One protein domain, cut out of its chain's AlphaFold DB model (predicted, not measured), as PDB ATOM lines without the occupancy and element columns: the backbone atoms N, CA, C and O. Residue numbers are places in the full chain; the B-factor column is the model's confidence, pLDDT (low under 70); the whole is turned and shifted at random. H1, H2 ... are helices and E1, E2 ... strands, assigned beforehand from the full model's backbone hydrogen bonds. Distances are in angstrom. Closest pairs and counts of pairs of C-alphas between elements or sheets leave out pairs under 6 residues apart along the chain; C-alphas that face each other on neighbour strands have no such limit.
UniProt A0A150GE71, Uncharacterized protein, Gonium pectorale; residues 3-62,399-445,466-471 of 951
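This is residues 3 to 62, 399 to 445 and 466 to 471 of the 951 residues of an uncharacterized protein of Gonium pectorale (UniProt A0A150GE71). One strongly twisted antiparallel sheet of eight strands is curled into a partly open trough round the short helix H3, and its edge strands E1 and E7 stay apart. H4 follows H3 outward toward E1, H1 sits near E4 and E8, and H2 only grazes the sheet. The printed part has 113 residues, with four named helices and eight named strands in the order E1 E2 H1 E3 E4 H2 E5 E6 H3 H4 E7 E8; across the sheet the order is E1 E2 E6 E5 E3 E4 E8 E7. The class is mixed, and the whole is compact, with a radius of gyration of the C-alphas of 13.8 A and spans of 37 by 36 by 23 A.

E1, residues 3 to 5, begins at C-alpha 3 (23.958, 50.726, -17.191). E2 is residues 10 to 14 and H1 residues 19 to 24. E3, residues 31 to 39, is the longest strand at 24.4 A, and E4, residues 43 to 48, measures 17.0 A. H2 is residues 56 to 62. E5, residues 399 to 405, measures 19.3 A and begins at C-alpha 399 (40.300, 40.866, -8.376). E6 is residues 408 to 411 and H3 residues 413 to 419. H4, residues 421 to 429, measures 12.3 A. E7 is residues 439 to 442. E8, residues 466 to 470, ends at C-alpha 470 (26.724, 48.950, -1.981).

E1 and E2 form a hairpin, with N 3 and O 12 2.9 A apart, within hydrogen-bond range. Between E2 and E6, N 411 and O 11 are 2.8 A apart. E5 and E6 form a hairpin, N 410 to O 403 2.8 A. E5 and E3 are antiparallel neighbours, with N 35 and O 400 2.8 A apart, within hydrogen-bond range. E3 and E4 form a hairpin, N 36 to O 45 2.8 A. E8 pairs with E4, N 46 to O 466 2.8 A, and with E7, N 469 to O 440 2.9 A. The sheet curls round H3; the closest C-alphas of E3 and H3 are those of Val 37 and Ala 419, 5.8 A. H1, H3 and H4 are on one face of the sheet, an arrangement in two layers. H1 has a height over the sheet of 8.4 A and is over none of the strands, but only just: 2 of its 6 C-alphas fall on E4. H3 and H4 only just touch, only at the corner, with 3 pairs of C-alphas within 8 A, the closest Ala 417 and Tyr 424 at 5.5 A; they run opposite ways at a steep tilt of 39 degrees. The closest C-alphas of E1 and H4 are those of Arg 4 and Leu 427, 7.1 A. In H1, H2, H3 and H4 every O i to N i+4 pair is within hydrogen-bond range.

The C-alphas farthest apart are those of Asp 430 and Asp 445, 41.0 A. Residues 63 to 398 are not printed, with 20.3 A between C-alphas 62 and 399; residues 446 to 465 are not printed, with 10.6 A between C-alphas 445 and 466. Of the links printed whole, none is long. The mean pLDDT of the printed part is 74.9; it is under 70 in 29 residues, among them 430 to 445.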
ATOM      1  N   ARG A   3      24.677  50.794 -15.897       75.75
ATOM      2  CA  ARG A   3      23.958  50.726 -17.191       75.75
ATOM      3  C   ARG A   3      24.646  49.766 -18.165       75.75
ATOM      4  O   ARG A   3      25.865  49.788 -18.277       75.75
ATOM      5  N   ARG A   4      23.879  48.961 -18.902       74.19
ATOM      6  CA  ARG A   4      24.373  48.074 -19.976       74.19
ATOM      7  C   ARG A   4      24.516  48.859 -21.287       74.19
ATOM      8  O   ARG A   4      23.646  49.673 -21.582       74.19
ATOM      9  N   TYR A   5      25.568  48.618 -22.073       62.00
ATOM     10  CA  TYR A   5      25.777  49.282 -23.371       62.00
ATOM     11  C   TYR A   5      26.206  48.299 -24.470       62.00
ATOM     12  O   TYR A   5      27.158  47.541 -24.300       62.00
ATOM     13  N   SER A   6      25.567  48.401 -25.643       51.31
ATOM     14  CA  SER A   6      25.886  47.665 -26.884       51.31
ATOM     15  C   SER A   6      25.804  46.125 -26.811       51.31
ATOM     16  O   SER A   6      25.495  45.531 -25.776       51.31
ATOM     17  N   ALA A   7      26.095  45.468 -27.939       47.78
ATOM     18  CA  ALA A   7      26.196  44.012 -28.040       47.78
ATOM     19  C   ALA A   7      27.407  43.423 -27.280       47.78
ATOM     20  O   ALA A   7      27.389  42.246 -26.935       47.78
ATOM     21  N   ALA A   8      28.430  44.226 -26.959       52.59
ATOM     22  CA  ALA A   8      29.708  43.773 -26.392       52.59
ATOM     23  C   ALA A   8      29.684  43.422 -24.881       52.59
ATOM     24  O   ALA A   8      30.734  43.347 -24.247       52.59
ATOM     25  N   ALA A   9      28.498  43.227 -24.291       67.69
ATOM     26  CA  ALA A   9      28.288  42.789 -22.900       67.69
ATOM     27  C   ALA A   9      29.016  43.613 -21.805       67.69
ATOM     28  O   ALA A   9      29.300  43.102 -20.716       67.69
ATOM     29  N   SER A  10      29.289  44.894 -22.070       79.44
ATOM     30  CA  SER A  10      29.922  45.819 -21.128       79.44
ATOM     31  C   SER A  10      28.898  46.613 -20.307       79.44
ATOM     32  O   SER A  10      27.771  46.893 -20.736       79.44
ATOM     33  N   PHE A  11      29.307  46.970 -19.091       84.94
ATOM     34  CA  PHE A  11      28.510  47.714 -18.123       84.94
ATOM     35  C   PHE A  11      29.258  48.984 -17.712       84.94
ATOM     36  O   PHE A  11      30.456  48.955 -17.447       84.94
ATOM     37  N   ARG A  12      28.551  50.108 -17.643       83.06
ATOM     38  CA  ARG A  12      29.085  51.418 -17.274       83.06
ATOM     39  C   ARG A  12      28.613  51.807 -15.878       83.06
ATOM     40  O   ARG A  12      27.405  51.848 -15.629       83.06
ATOM     41  N   LEU A  13      29.560  52.158 -15.013       82.19
ATOM     42  CA  LEU A  13      29.330  52.935 -13.797       82.19
ATOM     43  C   LEU A  13      29.526  54.425 -14.141       82.19
ATOM     44  O   LEU A  13      30.486  54.784 -14.828       82.19
ATOM     45  N   GLY A  14      28.595  55.286 -13.728       72.12
ATOM     46  CA  GLY A  14      28.588  56.719 -14.065       72.12
ATOM     47  C   GLY A  14      28.293  57.620 -12.866       72.12
ATOM     48  O   GLY A  14      27.795  57.137 -11.852       72.12
ATOM     49  N   ASN A  15      28.579  58.918 -13.024       64.75
ATOM     50  CA  ASN A  15      28.458  59.984 -12.012       64.75
ATOM     51  C   ASN A  15      29.434  59.878 -10.820       64.75
ATOM     52  O   ASN A  15      29.143  60.365  -9.736       64.75
ATOM     53  N   ILE A  16      30.607  59.274 -11.027       66.75
ATOM     54  CA  ILE A  16      31.653  59.068 -10.005       66.75
ATOM     55  C   ILE A  16      32.927  59.849 -10.413       66.75
ATOM     56  O   ILE A  16      34.043  59.340 -10.413       66.75
ATOM     57  N   THR A  17      32.740  61.056 -10.959       56.75
ATOM     58  CA  THR A  17      33.614  61.553 -12.038       56.75
ATOM     59  C   THR A  17      34.712  62.515 -11.606       56.75
ATOM     60  O   THR A  17      35.816  62.394 -12.119       56.75
ATOM     61  N   SER A  18      34.439  63.432 -10.674       60.53
ATOM     62  CA  SER A  18      35.479  64.225 -10.006       60.53
ATOM     63  C   SER A  18      36.188  63.379  -8.951       60.53
ATOM     64  O   SER A  18      37.395  63.176  -9.002       60.53
ATOM     65  N   LEU A  19      35.405  62.790  -8.045       61.84
ATOM     66  CA  LEU A  19      35.904  62.311  -6.760       61.84
ATOM     67  C   LEU A  19      36.871  61.117  -6.853       61.84
ATOM     68  O   LEU A  19      37.884  61.110  -6.164       61.84
ATOM     69  N   ILE A  20      36.648  60.141  -7.745       71.25
ATOM     70  CA  ILE A  20      37.651  59.076  -7.969       71.25
ATOM     71  C   ILE A  20      38.878  59.603  -8.727       71.25
ATOM     72  O   ILE A  20      39.991  59.148  -8.458       71.25
ATOM     73  N   GLY A  21      38.698  60.574  -9.628       72.81
ATOM     74  CA  GLY A  21      39.805  61.226 -10.331       72.81
ATOM     75  C   GLY A  21      40.740  61.953  -9.366       72.81
ATOM     76  O   GLY A  21      41.947  61.722  -9.378       72.81
ATOM     77  N   GLU A  22      40.168  62.750  -8.466       72.12
ATOM     78  CA  GLU A  22      40.870  63.501  -7.423       72.12
ATOM     79  C   GLU A  22      41.543  62.566  -6.399       72.12
ATOM     80  O   GLU A  22      42.754  62.664  -6.175       72.12
ATOM     81  N   SER A  23      40.803  61.605  -5.830       77.56
ATOM     82  CA  SER A  23      41.318  60.694  -4.793       77.56
ATOM     83  C   SER A  23      42.448  59.786  -5.290       77.56
ATOM     84  O   SER A  23      43.495  59.685  -4.636       77.56
ATOM     85  N   LEU A  24      42.287  59.153  -6.460       80.38
ATOM     86  CA  LEU A  24      43.303  58.267  -7.048       80.38
ATOM     87  C   LEU A  24      44.342  59.008  -7.914       80.38
ATOM     88  O   LEU A  24      45.278  58.370  -8.390       80.38
ATOM     89  N   ARG A  25      44.222  60.336  -8.081       80.44
ATOM     90  CA  ARG A  25      45.060  61.178  -8.963       80.44
ATOM     91  C   ARG A  25      45.120  60.671 -10.411       80.44
ATOM     92  O   ARG A  25      46.189  60.585 -11.013       80.44
ATOM     93  N   LEU A  26      43.962  60.328 -10.969       80.31
ATOM     94  CA  LEU A  26      43.849  59.920 -12.366       80.31
ATOM     95  C   LEU A  26      43.911  61.157 -13.272       80.31
ATOM     96  O   LEU A  26      43.038  62.018 -13.220       80.31
ATOM     97  N   THR A  27      44.950  61.233 -14.102       70.06
ATOM     98  CA  THR A  27      45.089  62.222 -15.187       70.06
ATOM     99  C   THR A  27      44.015  62.029 -16.261       70.06
ATOM    100  O   THR A  27      43.512  60.922 -16.401       70.06
ATOM    101  N   ASP A  28      43.758  63.026 -17.115       69.31
ATOM    102  CA  ASP A  28      42.720  62.980 -18.169       69.31
ATOM    103  C   ASP A  28      42.893  61.889 -19.260       69.31
ATOM    104  O   ASP A  28      42.038  61.725 -20.134       69.31
ATOM    105  N   GLY A  29      43.989  61.125 -19.234       75.19
ATOM    106  CA  GLY A  29      44.191  59.942 -20.076       75.19
ATOM    107  C   GLY A  29      43.301  58.752 -19.687       75.19
ATOM    108  O   GLY A  29      42.693  58.712 -18.625       75.19
ATOM    109  N   LYS A  30      43.220  57.724 -20.541       81.44
ATOM    110  CA  LYS A  30      42.557  56.456 -20.169       81.44
ATOM    111  C   LYS A  30      43.452  55.676 -19.199       81.44
ATOM    112  O   LYS A  30      44.670  55.713 -19.344       81.44
ATOM    113  N   GLY A  31      42.863  54.931 -18.264       87.44
ATOM    114  CA  GLY A  31      43.617  54.198 -17.242       87.44
ATOM    115  C   GLY A  31      43.026  52.838 -16.877       87.44
ATOM    116  O   GLY A  31      41.899  52.503 -17.252       87.44
ATOM    117  N   TRP A  32      43.792  52.061 -16.112       90.75
ATOM    118  CA  TRP A  32      43.403  50.744 -15.610       90.75
ATOM    119  C   TRP A  32      43.287  50.772 -14.087       90.75
ATOM    120  O   TRP A  32      44.163  51.284 -13.393       90.75
ATOM    121  N   LEU A  33      42.200  50.205 -13.565       93.44
ATOM    122  CA  LEU A  33      41.963  50.070 -12.129       93.44
ATOM    123  C   LEU A  33      41.742  48.598 -11.777       93.44
ATOM    124  O   LEU A  33      41.196  47.827 -12.573       93.44
ATOM    125  N   ARG A  34      42.152  48.216 -10.570       93.81
ATOM    126  CA  ARG A  34      41.920  46.895  -9.992       93.81
ATOM    127  C   ARG A  34      40.721  46.979  -9.054       93.81
ATOM    128  O   ARG A  34      40.777  47.656  -8.035       93.81
ATOM    129  N   LEU A  35      39.633  46.311  -9.426       93.62
ATOM    130  CA  LEU A  35      38.428  46.158  -8.616       93.62
ATOM    131  C   LEU A  35      38.491  44.812  -7.884       93.62
ATOM    132  O   LEU A  35      38.240  43.768  -8.485       93.62
ATOM    133  N   SER A  36      38.823  44.833  -6.599       92.50
ATOM    134  CA  SER A  36      38.892  43.651  -5.736       92.50
ATOM    135  C   SER A  36      37.592  43.518  -4.950       92.50
ATOM    136  O   SER A  36      37.356  44.274  -4.011       92.50
ATOM    137  N   VAL A  37      36.724  42.575  -5.328       90.19
ATOM    138  CA  VAL A  37      35.463  42.339  -4.604       90.19
ATOM    139  C   VAL A  37      35.782  41.667  -3.270       90.19
ATOM    140  O   VAL A  37      36.264  40.532  -3.251       90.19
ATOM    141  N   LEU A  38      35.520  42.387  -2.176       83.94
ATOM    142  CA  LEU A  38      35.741  41.938  -0.802       83.94
ATOM    143  C   LEU A  38      34.552  41.101  -0.316       83.94
ATOM    144  O   LEU A  38      34.745  40.049   0.286       83.94
ATOM    145  N   GLN A  39      33.327  41.544  -0.627       81.00
ATOM    146  CA  GLN A  39      32.082  40.831  -0.330       81.00
ATOM    147  C   GLN A  39      31.096  40.967  -1.506       81.00
ATOM    148  O   GLN A  39      30.784  42.099  -1.890       81.00
ATOM    149  N   PRO A  40      30.578  39.865  -2.090       75.62
ATOM    150  CA  PRO A  40      29.655  39.925  -3.226       75.62
ATOM    151  C   PRO A  40      28.388  40.738  -2.926       75.62
ATOM    152  O   PRO A  40      27.566  40.345  -2.104       75.62
ATOM    153  N   GLY A  41      28.219  41.871  -3.612       74.75
ATOM    154  CA  GLY A  41      27.086  42.782  -3.407       74.75
ATOM    155  C   GLY A  41      27.120  43.620  -2.127       74.75
ATOM    156  O   GLY A  41      26.153  44.335  -1.889       74.75
ATOM    157  N   GLY A  42      28.207  43.557  -1.351       75.00
ATOM    158  CA  GLY A  42      28.454  44.433  -0.206       75.00
ATOM    159  C   GLY A  42      29.562  45.443  -0.497       75.00
ATOM    160  O   GLY A  42      29.313  46.644  -0.529       75.00
ATOM    161  N   GLU A  43      30.788  44.965  -0.730       81.25
ATOM    162  CA  GLU A  43      31.990  45.811  -0.732       81.25
ATOM    163  C   GLU A  43      33.014  45.402  -1.796       81.25
ATOM    164  O   GLU A  43      33.302  44.216  -1.999       81.25
ATOM    165  N   ALA A  44      33.614  46.397  -2.451       86.00
ATOM    166  CA  ALA A  44      34.714  46.216  -3.390       86.00
ATOM    167  C   ALA A  44      35.754  47.338  -3.259       86.00
ATOM    168  O   ALA A  44      35.420  48.519  -3.249       86.00
ATOM    169  N   LEU A  45      37.028  46.963  -3.195       89.69
ATOM    170  CA  LEU A  45      38.156  47.888  -3.178       89.69
ATOM    171  C   LEU A  45      38.537  48.269  -4.612       89.69
ATOM    172  O   LEU A  45      38.631  47.397  -5.476       89.69
ATOM    173  N   LEU A  46      38.783  49.552  -4.862       92.00
ATOM    174  CA  LEU A  46      39.293  50.075  -6.121       92.00
ATOM    175  C   LEU A  46      40.710  50.624  -5.908       92.00
ATOM    176  O   LEU A  46      40.939  51.504  -5.077       92.00
ATOM    177  N   GLU A  47      41.665  50.085  -6.659       92.06
ATOM    178  CA  GLU A  47      43.090  50.421  -6.584       92.06
ATOM    179  C   GLU A  47      43.600  50.810  -7.982       92.06
ATOM    180  O   GLU A  47      43.036  50.386  -8.996       92.06
ATOM    181  N   LEU A  48      44.683  51.587  -8.061       91.75
ATOM    182  CA  LEU A  48      45.424  51.746  -9.319       91.75
ATOM    183  C   LEU A  48      46.007  50.385  -9.723       91.75
ATOM    184  O   LEU A  48      46.758  49.800  -8.944       91.75
ATOM    185  N   ALA A  49      45.676  49.886 -10.918       89.88
ATOM    186  CA  ALA A  49      46.338  48.696 -11.446       89.88
ATOM    187  C   ALA A  49      47.755  49.069 -11.901       89.88
ATOM    188  O   ALA A  49      47.953  50.098 -12.552       89.88
ATOM    189  N   SER A  50      48.736  48.237 -11.560       86.88
ATOM    190  CA  SER A  50      50.092  48.358 -12.100       86.88
ATOM    191  C   SER A  50      50.138  47.981 -13.585       86.88
ATOM    192  O   SER A  50      49.254  47.274 -14.071       86.88
ATOM    193  N   GLU A  51      51.179  48.439 -14.294       82.31
ATOM    194  CA  GLU A  51      51.476  48.055 -15.686       82.31
ATOM    195  C   GLU A  51      51.303  46.534 -15.885       82.31
ATOM    196  O   GLU A  51      50.508  46.055 -16.695       82.31
ATOM    197  N   ASP A  52      51.998  45.766 -15.044       86.25
ATOM    198  CA  ASP A  52      52.128  44.310 -15.150       86.25
ATOM    199  C   ASP A  52      50.857  43.518 -14.813       86.25
ATOM    200  O   ASP A  52      50.671  42.415 -15.325       86.25
ATOM    201  N   GLU A  53      49.935  44.088 -14.035       85.00
ATOM    202  CA  GLU A  53      48.626  43.481 -13.762       85.00
ATOM    203  C   GLU A  53      47.660  43.552 -14.956       85.00
ATOM    204  O   GLU A  53      46.646  42.849 -14.968       85.00
ATOM    205  N   VAL A  54      47.938  44.387 -15.964       89.06
ATOM    206  CA  VAL A  54      47.102  44.508 -17.165       89.06
ATOM    207  C   VAL A  54      47.501  43.432 -18.189       89.06
ATOM    208  O   VAL A  54      48.643  43.452 -18.661       89.06
ATOM    209  N   PRO A  55      46.582  42.528 -18.601       86.12
ATOM    210  CA  PRO A  55      46.864  41.527 -19.632       86.12
ATOM    211  C   PRO A  55      47.343  42.170 -20.946       86.12
ATOM    212  O   PRO A  55      46.792  43.208 -21.335       86.12
ATOM    213  N   PRO A  56      48.343  41.595 -21.638       80.06
ATOM    214  CA  PRO A  56      48.995  42.232 -22.784       80.06
ATOM    215  C   PRO A  56      48.018  42.546 -23.924       80.06
ATOM    216  O   PRO A  56      48.062  43.639 -24.486       80.06
ATOM    217  N   GLU A  57      47.040  41.672 -24.175       84.44
ATOM    218  CA  GLU A  57      46.024  41.842 -25.221       84.44
ATOM    219  C   GLU A  57      45.151  43.084 -24.980       84.44
ATOM    220  O   GLU A  57      44.588  43.660 -25.912       84.44
ATOM    221  N   ARG A  58      45.034  43.523 -23.718       80.25
ATOM    222  CA  ARG A  58      44.326  44.753 -23.350       80.25
ATOM    223  C   ARG A  58      45.180  46.007 -23.496       80.25
ATOM    224  O   ARG A  58      44.601  47.054 -23.783       80.25
ATOM    225  N   ARG A  59      46.504  45.916 -23.324       82.31
ATOM    226  CA  ARG A  59      47.430  47.028 -23.611       82.31
ATOM    227  C   ARG A  59      47.410  47.307 -25.116       82.31
ATOM    228  O   ARG A  59      46.958  48.369 -25.530       82.31
ATOM    229  N   GLU A  60      47.651  46.272 -25.927       81.81
ATOM    230  CA  GLU A  60      47.545  46.332 -27.394       81.81
ATOM    231  C   GLU A  60      46.185  46.861 -27.891       81.81
ATOM    232  O   GLU A  60      46.115  47.589 -28.882       81.81
ATOM    233  N   GLN A  61      45.081  46.515 -27.217       77.50
ATOM    234  CA  GLN A  61      43.750  47.015 -27.576       77.50
ATOM    235  C   GLN A  61      43.519  48.489 -27.188       77.50
ATOM    236  O   GLN A  61      42.688  49.146 -27.818       77.50
ATOM    237  N   ALA A  62      44.225  49.019 -26.185       74.38
ATOM    238  CA  ALA A  62      44.169  50.434 -25.815       74.38
ATOM    239  C   ALA A  62      45.040  51.315 -26.727       74.38
ATOM    240  O   ALA A  62      44.625  52.432 -27.046       74.38
ATOM    241  N   GLY A 399      39.820  39.690  -7.651       86.75
ATOM    242  CA  GLY A 399      40.300  40.866  -8.376       86.75
ATOM    243  C   GLY A 399      39.860  40.881  -9.843       86.75
ATOM    244  O   GLY A 399      39.889  39.856 -10.525       86.75
ATOM    245  N   PHE A 400      39.483  42.055 -10.343       92.81
ATOM    246  CA  PHE A 400      39.124  42.293 -11.739       92.81
ATOM    247  C   PHE A 400      39.803  43.560 -12.262       92.81
ATOM    248  O   PHE A 400      39.605  44.640 -11.712       92.81
ATOM    249  N   ILE A 401      40.526  43.465 -13.380       91.94
ATOM    250  CA  ILE A 401      41.005  44.658 -14.094       91.94
ATOM    251  C   ILE A 401      39.845  45.282 -14.875       91.94
ATOM    252  O   ILE A 401      39.180  44.607 -15.678       91.94
ATOM    253  N   VAL A 402      39.610  46.571 -14.641       92.31
ATOM    254  CA  VAL A 402      38.523  47.379 -15.208       92.31
ATOM    255  C   VAL A 402      39.099  48.641 -15.858       92.31
ATOM    256  O   VAL A 402      40.132  49.151 -15.425       92.31
ATOM    257  N   THR A 403      38.467  49.132 -16.925       89.56
ATOM    258  CA  THR A 403      38.963  50.311 -17.659       89.56
ATOM    259  C   THR A 403      38.298  51.569 -17.122       89.56
ATOM    260  O   THR A 403      37.074  51.613 -16.984       89.56
ATOM    261  N   TRP A 404      39.084  52.608 -16.865       89.62
ATOM    262  CA  TRP A 404      38.594  53.936 -16.522       89.62
ATOM    263  C   TRP A 404      38.800  54.917 -17.680       89.62
ATOM    264  O   TRP A 404      39.795  54.862 -18.408       89.62
ATOM    265  N   THR A 405      37.841  55.822 -17.836       85.06
ATOM    266  CA  THR A 405      37.912  56.979 -18.726       85.06
ATOM    267  C   THR A 405      37.336  58.201 -18.008       85.06
ATOM    268  O   THR A 405      36.480  58.034 -17.131       85.06
ATOM    269  N   PRO A 406      37.718  59.435 -18.387       80.00
ATOM    270  CA  PRO A 406      37.061  60.635 -17.884       80.00
ATOM    271  C   PRO A 406      35.532  60.523 -17.999       80.00
ATOM    272  O   PRO A 406      34.957  60.376 -19.081       80.00
ATOM    273  N   GLY A 407      34.867  60.519 -16.843       74.69
ATOM    274  CA  GLY A 407      33.417  60.386 -16.722       74.69
ATOM    275  C   GLY A 407      32.843  58.967 -16.532       74.69
ATOM    276  O   GLY A 407      31.622  58.851 -16.361       74.69
ATOM    277  N   GLN A 408      33.636  57.885 -16.615       83.75
ATOM    278  CA  GLN A 408      33.106  56.507 -16.696       83.75
ATOM    279  C   GLN A 408      34.047  55.426 -16.127       83.75
ATOM    280  O   GLN A 408      35.240  55.405 -16.417       83.75
ATOM    281  N   LEU A 409      33.478  54.440 -15.422       88.31
ATOM    282  CA  LEU A 409      34.140  53.156 -15.150       88.31
ATOM    283  C   LEU A 409      33.484  52.055 -15.995       88.31
ATOM    284  O   LEU A 409      32.257  51.919 -15.988       88.31
ATOM    285  N   LEU A 410      34.286  51.273 -16.719       87.88
ATOM    286  CA  LEU A 410      33.830  50.212 -17.616       87.88
ATOM    287  C   LEU A 410      34.108  48.828 -17.016       87.88
ATOM    288  O   LEU A 410      35.247  48.376 -16.884       87.88
ATOM    289  N   LEU A 411      33.018  48.151 -16.672       90.38
ATOM    290  CA  LEU A 411      32.960  46.845 -16.034       90.38
ATOM    291  C   LEU A 411      32.631  45.777 -17.085       90.38
ATOM    292  O   LEU A 411      31.667  45.899 -17.845       90.38
ATOM    293  N   ASN A 412      33.405  44.693 -17.109       88.75
ATOM    294  CA  ASN A 412      33.044  43.503 -17.882       88.75
ATOM    295  C   ASN A 412      31.938  42.702 -17.164       88.75
ATOM    296  O   ASN A 412      31.732  42.857 -15.959       88.75
ATOM    297  N   GLN A 413      31.259  41.808 -17.888       87.69
ATOM    298  CA  GLN A 413      30.141  41.012 -17.365       87.69
ATOM    299  C   GLN A 413      30.460  40.256 -16.058       87.69
ATOM    300  O   GLN A 413      29.600  40.195 -15.182       87.69
ATOM    301  N   LYS A 414      31.676  39.705 -15.897       87.75
ATOM    302  CA  LYS A 414      32.072  38.966 -14.683       87.75
ATOM    303  C   LYS A 414      32.292  39.910 -13.495       87.75
ATOM    304  O   LYS A 414      31.786  39.636 -12.412       87.75
ATOM    305  N   ALA A 415      32.975  41.035 -13.713       84.94
ATOM    306  CA  ALA A 415      33.186  42.063 -12.691       84.94
ATOM    307  C   ALA A 415      31.859  42.686 -12.221       84.94
ATOM    308  O   ALA A 415      31.623  42.816 -11.023       84.94
ATOM    309  N   ALA A 416      30.959  43.007 -13.159       85.88
ATOM    310  CA  ALA A 416      29.637  43.551 -12.849       85.88
ATOM    311  C   ALA A 416      28.766  42.559 -12.056       85.88
ATOM    312  O   ALA A 416      28.121  42.958 -11.091       85.88
ATOM    313  N   ALA A 417      28.778  41.272 -12.421       86.44
ATOM    314  CA  ALA A 417      28.031  40.236 -11.709       86.44
ATOM    315  C   ALA A 417      28.589  39.930 -10.306       86.44
ATOM    316  O   ALA A 417      27.814  39.586  -9.421       86.44
ATOM    317  N   ALA A 418      29.904  40.057 -10.096       84.50
ATOM    318  CA  ALA A 418      30.536  39.819  -8.797       84.50
ATOM    319  C   ALA A 418      30.373  41.002  -7.826       84.50
ATOM    320  O   ALA A 418      30.027  40.797  -6.665       84.50
ATOM    321  N   ALA A 419      30.600  42.234  -8.295       83.00
ATOM    322  CA  ALA A 419      30.514  43.433  -7.459       83.00
ATOM    323  C   ALA A 419      29.067  43.907  -7.230       83.00
ATOM    324  O   ALA A 419      28.739  44.378  -6.146       83.00
ATOM    325  N   PHE A 420      28.191  43.761  -8.231       86.69
ATOM    326  CA  PHE A 420      26.827  44.311  -8.225       86.69
ATOM    327  C   PHE A 420      25.767  43.248  -8.600       86.69
ATOM    328  O   PHE A 420      24.993  43.458  -9.539       86.69
ATOM    329  N   PRO A 421      25.715  42.078  -7.924       83.56
ATOM    330  CA  PRO A 421      24.909  40.924  -8.339       83.56
ATOM    331  C   PRO A 421      23.410  41.216  -8.483       83.56
ATOM    332  O   PRO A 421      22.782  40.713  -9.415       83.56
ATOM    333  N   ALA A 422      22.823  42.042  -7.609       78.62
ATOM    334  CA  ALA A 422      21.400  42.389  -7.671       78.62
ATOM    335  C   ALA A 422      21.083  43.293  -8.876       78.62
ATOM    336  O   ALA A 422      20.192  42.999  -9.675       78.62
ATOM    337  N   GLN A 423      21.867  44.356  -9.058       78.94
ATOM    338  CA  GLN A 423      21.726  45.319 -10.151       78.94
ATOM    339  C   GLN A 423      22.051  44.666 -11.505       78.94
ATOM    340  O   GLN A 423      21.399  44.948 -12.510       78.94
ATOM    341  N   TYR A 424      23.022  43.746 -11.518       82.50
ATOM    342  CA  TYR A 424      23.342  42.895 -12.658       82.50
ATOM    343  C   TYR A 424      22.168  41.980 -13.031       82.50
ATOM    344  O   TYR A 424      21.795  41.951 -14.201       82.50
ATOM    345  N   LYS A 425      21.558  41.274 -12.061       82.25
ATOM    346  CA  LYS A 425      20.384  40.406 -12.291       82.25
ATOM    347  C   LYS A 425      19.194  41.193 -12.859       82.25
ATOM    348  O   LYS A 425      18.621  40.747 -13.850       82.25
ATOM    349  N   ALA A 426      18.878  42.373 -12.316       75.06
ATOM    350  CA  ALA A 426      17.805  43.241 -12.827       75.06
ATOM    351  C   ALA A 426      18.047  43.671 -14.292       75.06
ATOM    352  O   ALA A 426      17.229  43.407 -15.171       75.06
ATOM    353  N   LEU A 427      19.242  44.198 -14.604       71.38
ATOM    354  CA  LEU A 427      19.659  44.549 -15.977       71.38
ATOM    355  C   LEU A 427      19.725  43.347 -16.949       71.38
ATOM    356  O   LEU A 427      19.881  43.539 -18.162       71.38
ATOM    357  N   ARG A 428      19.662  42.113 -16.432       76.25
ATOM    358  CA  ARG A 428      19.645  40.862 -17.204       76.25
ATOM    359  C   ARG A 428      18.238  40.337 -17.484       76.25
ATOM    360  O   ARG A 428      18.096  39.653 -18.495       76.25
ATOM    361  N   ARG A 429      17.269  40.607 -16.601       75.31
ATOM    362  CA  ARG A 429      15.874  40.150 -16.715       75.31
ATOM    363  C   ARG A 429      15.023  41.133 -17.513       75.31
ATOM    364  O   ARG A 429      14.505  40.766 -18.559       75.31
ATOM    365  N   ASP A 430      14.953  42.384 -17.067       59.53
ATOM    366  CA  ASP A 430      13.823  43.254 -17.429       59.53
ATOM    367  C   ASP A 430      14.151  44.255 -18.548       59.53
ATOM    368  O   ASP A 430      13.267  44.906 -19.096       59.53
ATOM    369  N   GLY A 431      15.439  44.468 -18.847       53.84
ATOM    370  CA  GLY A 431      15.918  45.525 -19.757       53.84
ATOM    371  C   GLY A 431      15.752  46.961 -19.226       53.84
ATOM    372  O   GLY A 431      16.440  47.871 -19.691       53.84
ATOM    373  N   VAL A 432      14.896  47.157 -18.219       46.47
ATOM    374  CA  VAL A 432      14.650  48.413 -17.506       46.47
ATOM    375  C   VAL A 432      15.914  48.902 -16.786       46.47
ATOM    376  O   VAL A 432      16.708  48.123 -16.254       46.47
ATOM    377  N   VAL A 433      16.103  50.224 -16.745       43.44
ATOM    378  CA  VAL A 433      17.177  50.859 -15.967       43.44
ATOM    379  C   VAL A 433      16.820  50.783 -14.473       43.44
ATOM    380  O   VAL A 433      15.820  51.383 -14.077       43.44
ATOM    381  N   PRO A 434      17.606  50.089 -13.624       42.25
ATOM    382  CA  PRO A 434      17.308  49.986 -12.199       42.25
ATOM    383  C   PRO A 434      17.455  51.345 -11.501       42.25
ATOM    384  O   PRO A 434      18.183  52.228 -11.966       42.25
ATOM    385  N   GLN A 435      16.788  51.494 -10.353       40.59
ATOM    386  CA  GLN A 435      16.888  52.702  -9.532       40.59
ATOM    387  C   GLN A 435      18.350  53.022  -9.149       40.59
ATOM    388  O   GLN A 435      19.186  52.116  -9.043       40.59
ATOM    389  N   PRO A 436      18.690  54.310  -8.945       37.75
ATOM    390  CA  PRO A 436      20.025  54.711  -8.528       37.75
ATOM    391  C   PRO A 436      20.289  54.294  -7.075       37.75
ATOM    392  O   PRO A 436      20.041  55.055  -6.150       37.75
ATOM    393  N   VAL A 437      20.836  53.091  -6.890       44.34
ATOM    394  CA  VAL A 437      21.399  52.657  -5.603       44.34
ATOM    395  C   VAL A 437      22.564  53.578  -5.229       44.34
ATOM    396  O   VAL A 437      23.443  53.831  -6.069       44.34
ATOM    397  N   ALA A 438      22.537  54.078  -3.993       44.06
ATOM    398  CA  ALA A 438      23.600  54.872  -3.394       44.06
ATOM    399  C   ALA A 438      24.881  54.038  -3.234       44.06
ATOM    400  O   ALA A 438      24.831  52.832  -2.983       44.06
ATOM    401  N   LEU A 439      26.026  54.688  -3.422       46.59
ATOM    402  CA  LEU A 439      27.343  54.106  -3.189       46.59
ATOM    403  C   LEU A 439      28.016  54.926  -2.099       46.59
ATOM    404  O   LEU A 439      28.243  56.120  -2.289       46.59
ATOM    405  N   ASP A 440      28.307  54.264  -0.993       46.56
ATOM    406  CA  ASP A 440      29.118  54.797   0.094       46.56
ATOM    407  C   ASP A 440      30.603  54.500  -0.195       46.56
ATOM    408  O   ASP A 440      30.924  53.560  -0.938       46.56
ATOM    409  N   TYR A 441      31.510  55.337   0.304       55.78
ATOM    410  CA  TYR A 441      32.941  55.218   0.038       55.78
ATOM    411  C   TYR A 441      33.794  55.783   1.174       55.78
ATOM    412  O   TYR A 441      33.520  56.848   1.721       55.78
ATOM    413  N   THR A 442      34.899  55.099   1.460       46.41
ATOM    414  CA  THR A 442      35.878  55.518   2.465       46.41
ATOM    415  C   THR A 442      37.287  55.548   1.880       46.41
ATOM    416  O   THR A 442      37.656  54.756   1.002       46.41
ATOM    417  N   MET A 443      38.077  56.503   2.368       42.97
ATOM    418  CA  MET A 443      39.517  56.590   2.148       42.97
ATOM    419  C   MET A 443      40.209  56.127   3.436       42.97
ATOM    420  O   MET A 443      39.889  56.677   4.487       42.97
ATOM    421  N   PRO A 444      41.134  55.155   3.395       45.53
ATOM    422  CA  PRO A 444      41.993  54.881   4.539       45.53
ATOM    423  C   PRO A 444      43.008  56.021   4.689       45.53
ATOM    424  O   PRO A 444      43.660  56.396   3.709       45.53
ATOM    425  N   ASP A 445      43.144  56.561   5.898       35.44
ATOM    426  CA  ASP A 445      44.162  57.565   6.195       35.44
ATOM    427  C   ASP A 445      45.569  56.978   6.015       35.44
ATOM    428  O   ASP A 445      45.875  55.877   6.475       35.44
ATOM    429  N   LEU A 466      40.653  53.019  -2.555       76.50
ATOM    430  CA  LEU A 466      39.315  53.578  -2.352       76.50
ATOM    431  C   LEU A 466      38.323  52.424  -2.166       76.50
ATOM    432  O   LEU A 466      38.192  51.585  -3.056       76.50
ATOM    433  N   GLN A 467      37.627  52.358  -1.034       79.56
ATOM    434  CA  GLN A 467      36.624  51.317  -0.783       79.56
ATOM    435  C   GLN A 467      35.257  51.786  -1.294       79.56
ATOM    436  O   GLN A 467      34.881  52.936  -1.087       79.56
ATOM    437  N   LEU A 468      34.531  50.914  -1.998       72.06
ATOM    438  CA  LEU A 468      33.182  51.160  -2.516       72.06
ATOM    439  C   LEU A 468      32.203  50.195  -1.850       72.06
ATOM    440  O   LEU A 468      32.385  48.976  -1.931       72.06
ATOM    441  N   ARG A 469      31.141  50.734  -1.254       70.31
ATOM    442  CA  ARG A 469      30.118  49.979  -0.528       70.31
ATOM    443  C   ARG A 469      28.748  50.145  -1.181       70.31
ATOM    444  O   ARG A 469      28.360  51.238  -1.594       70.31
ATOM    445  N   VAL A 470      28.029  49.036  -1.318       60.91
ATOM    446  CA  VAL A 470      26.724  48.950  -1.981       60.91
ATOM    447  C   VAL A 470      25.650  48.808  -0.912       60.91
ATOM    448  O   VAL A 470      25.586  47.789  -0.230       60.91
ATOM    449  N   LEU A 471      24.794  49.819  -0.773       50.66
ATOM    450  CA  LEU A 471      23.693  49.759   0.186       50.66
ATOM    451  C   LEU A 471      22.552  48.861  -0.342       50.66
ATOM    452  O   LEU A 471      22.258  48.887  -1.547       50.66
TER     453      LEU A 471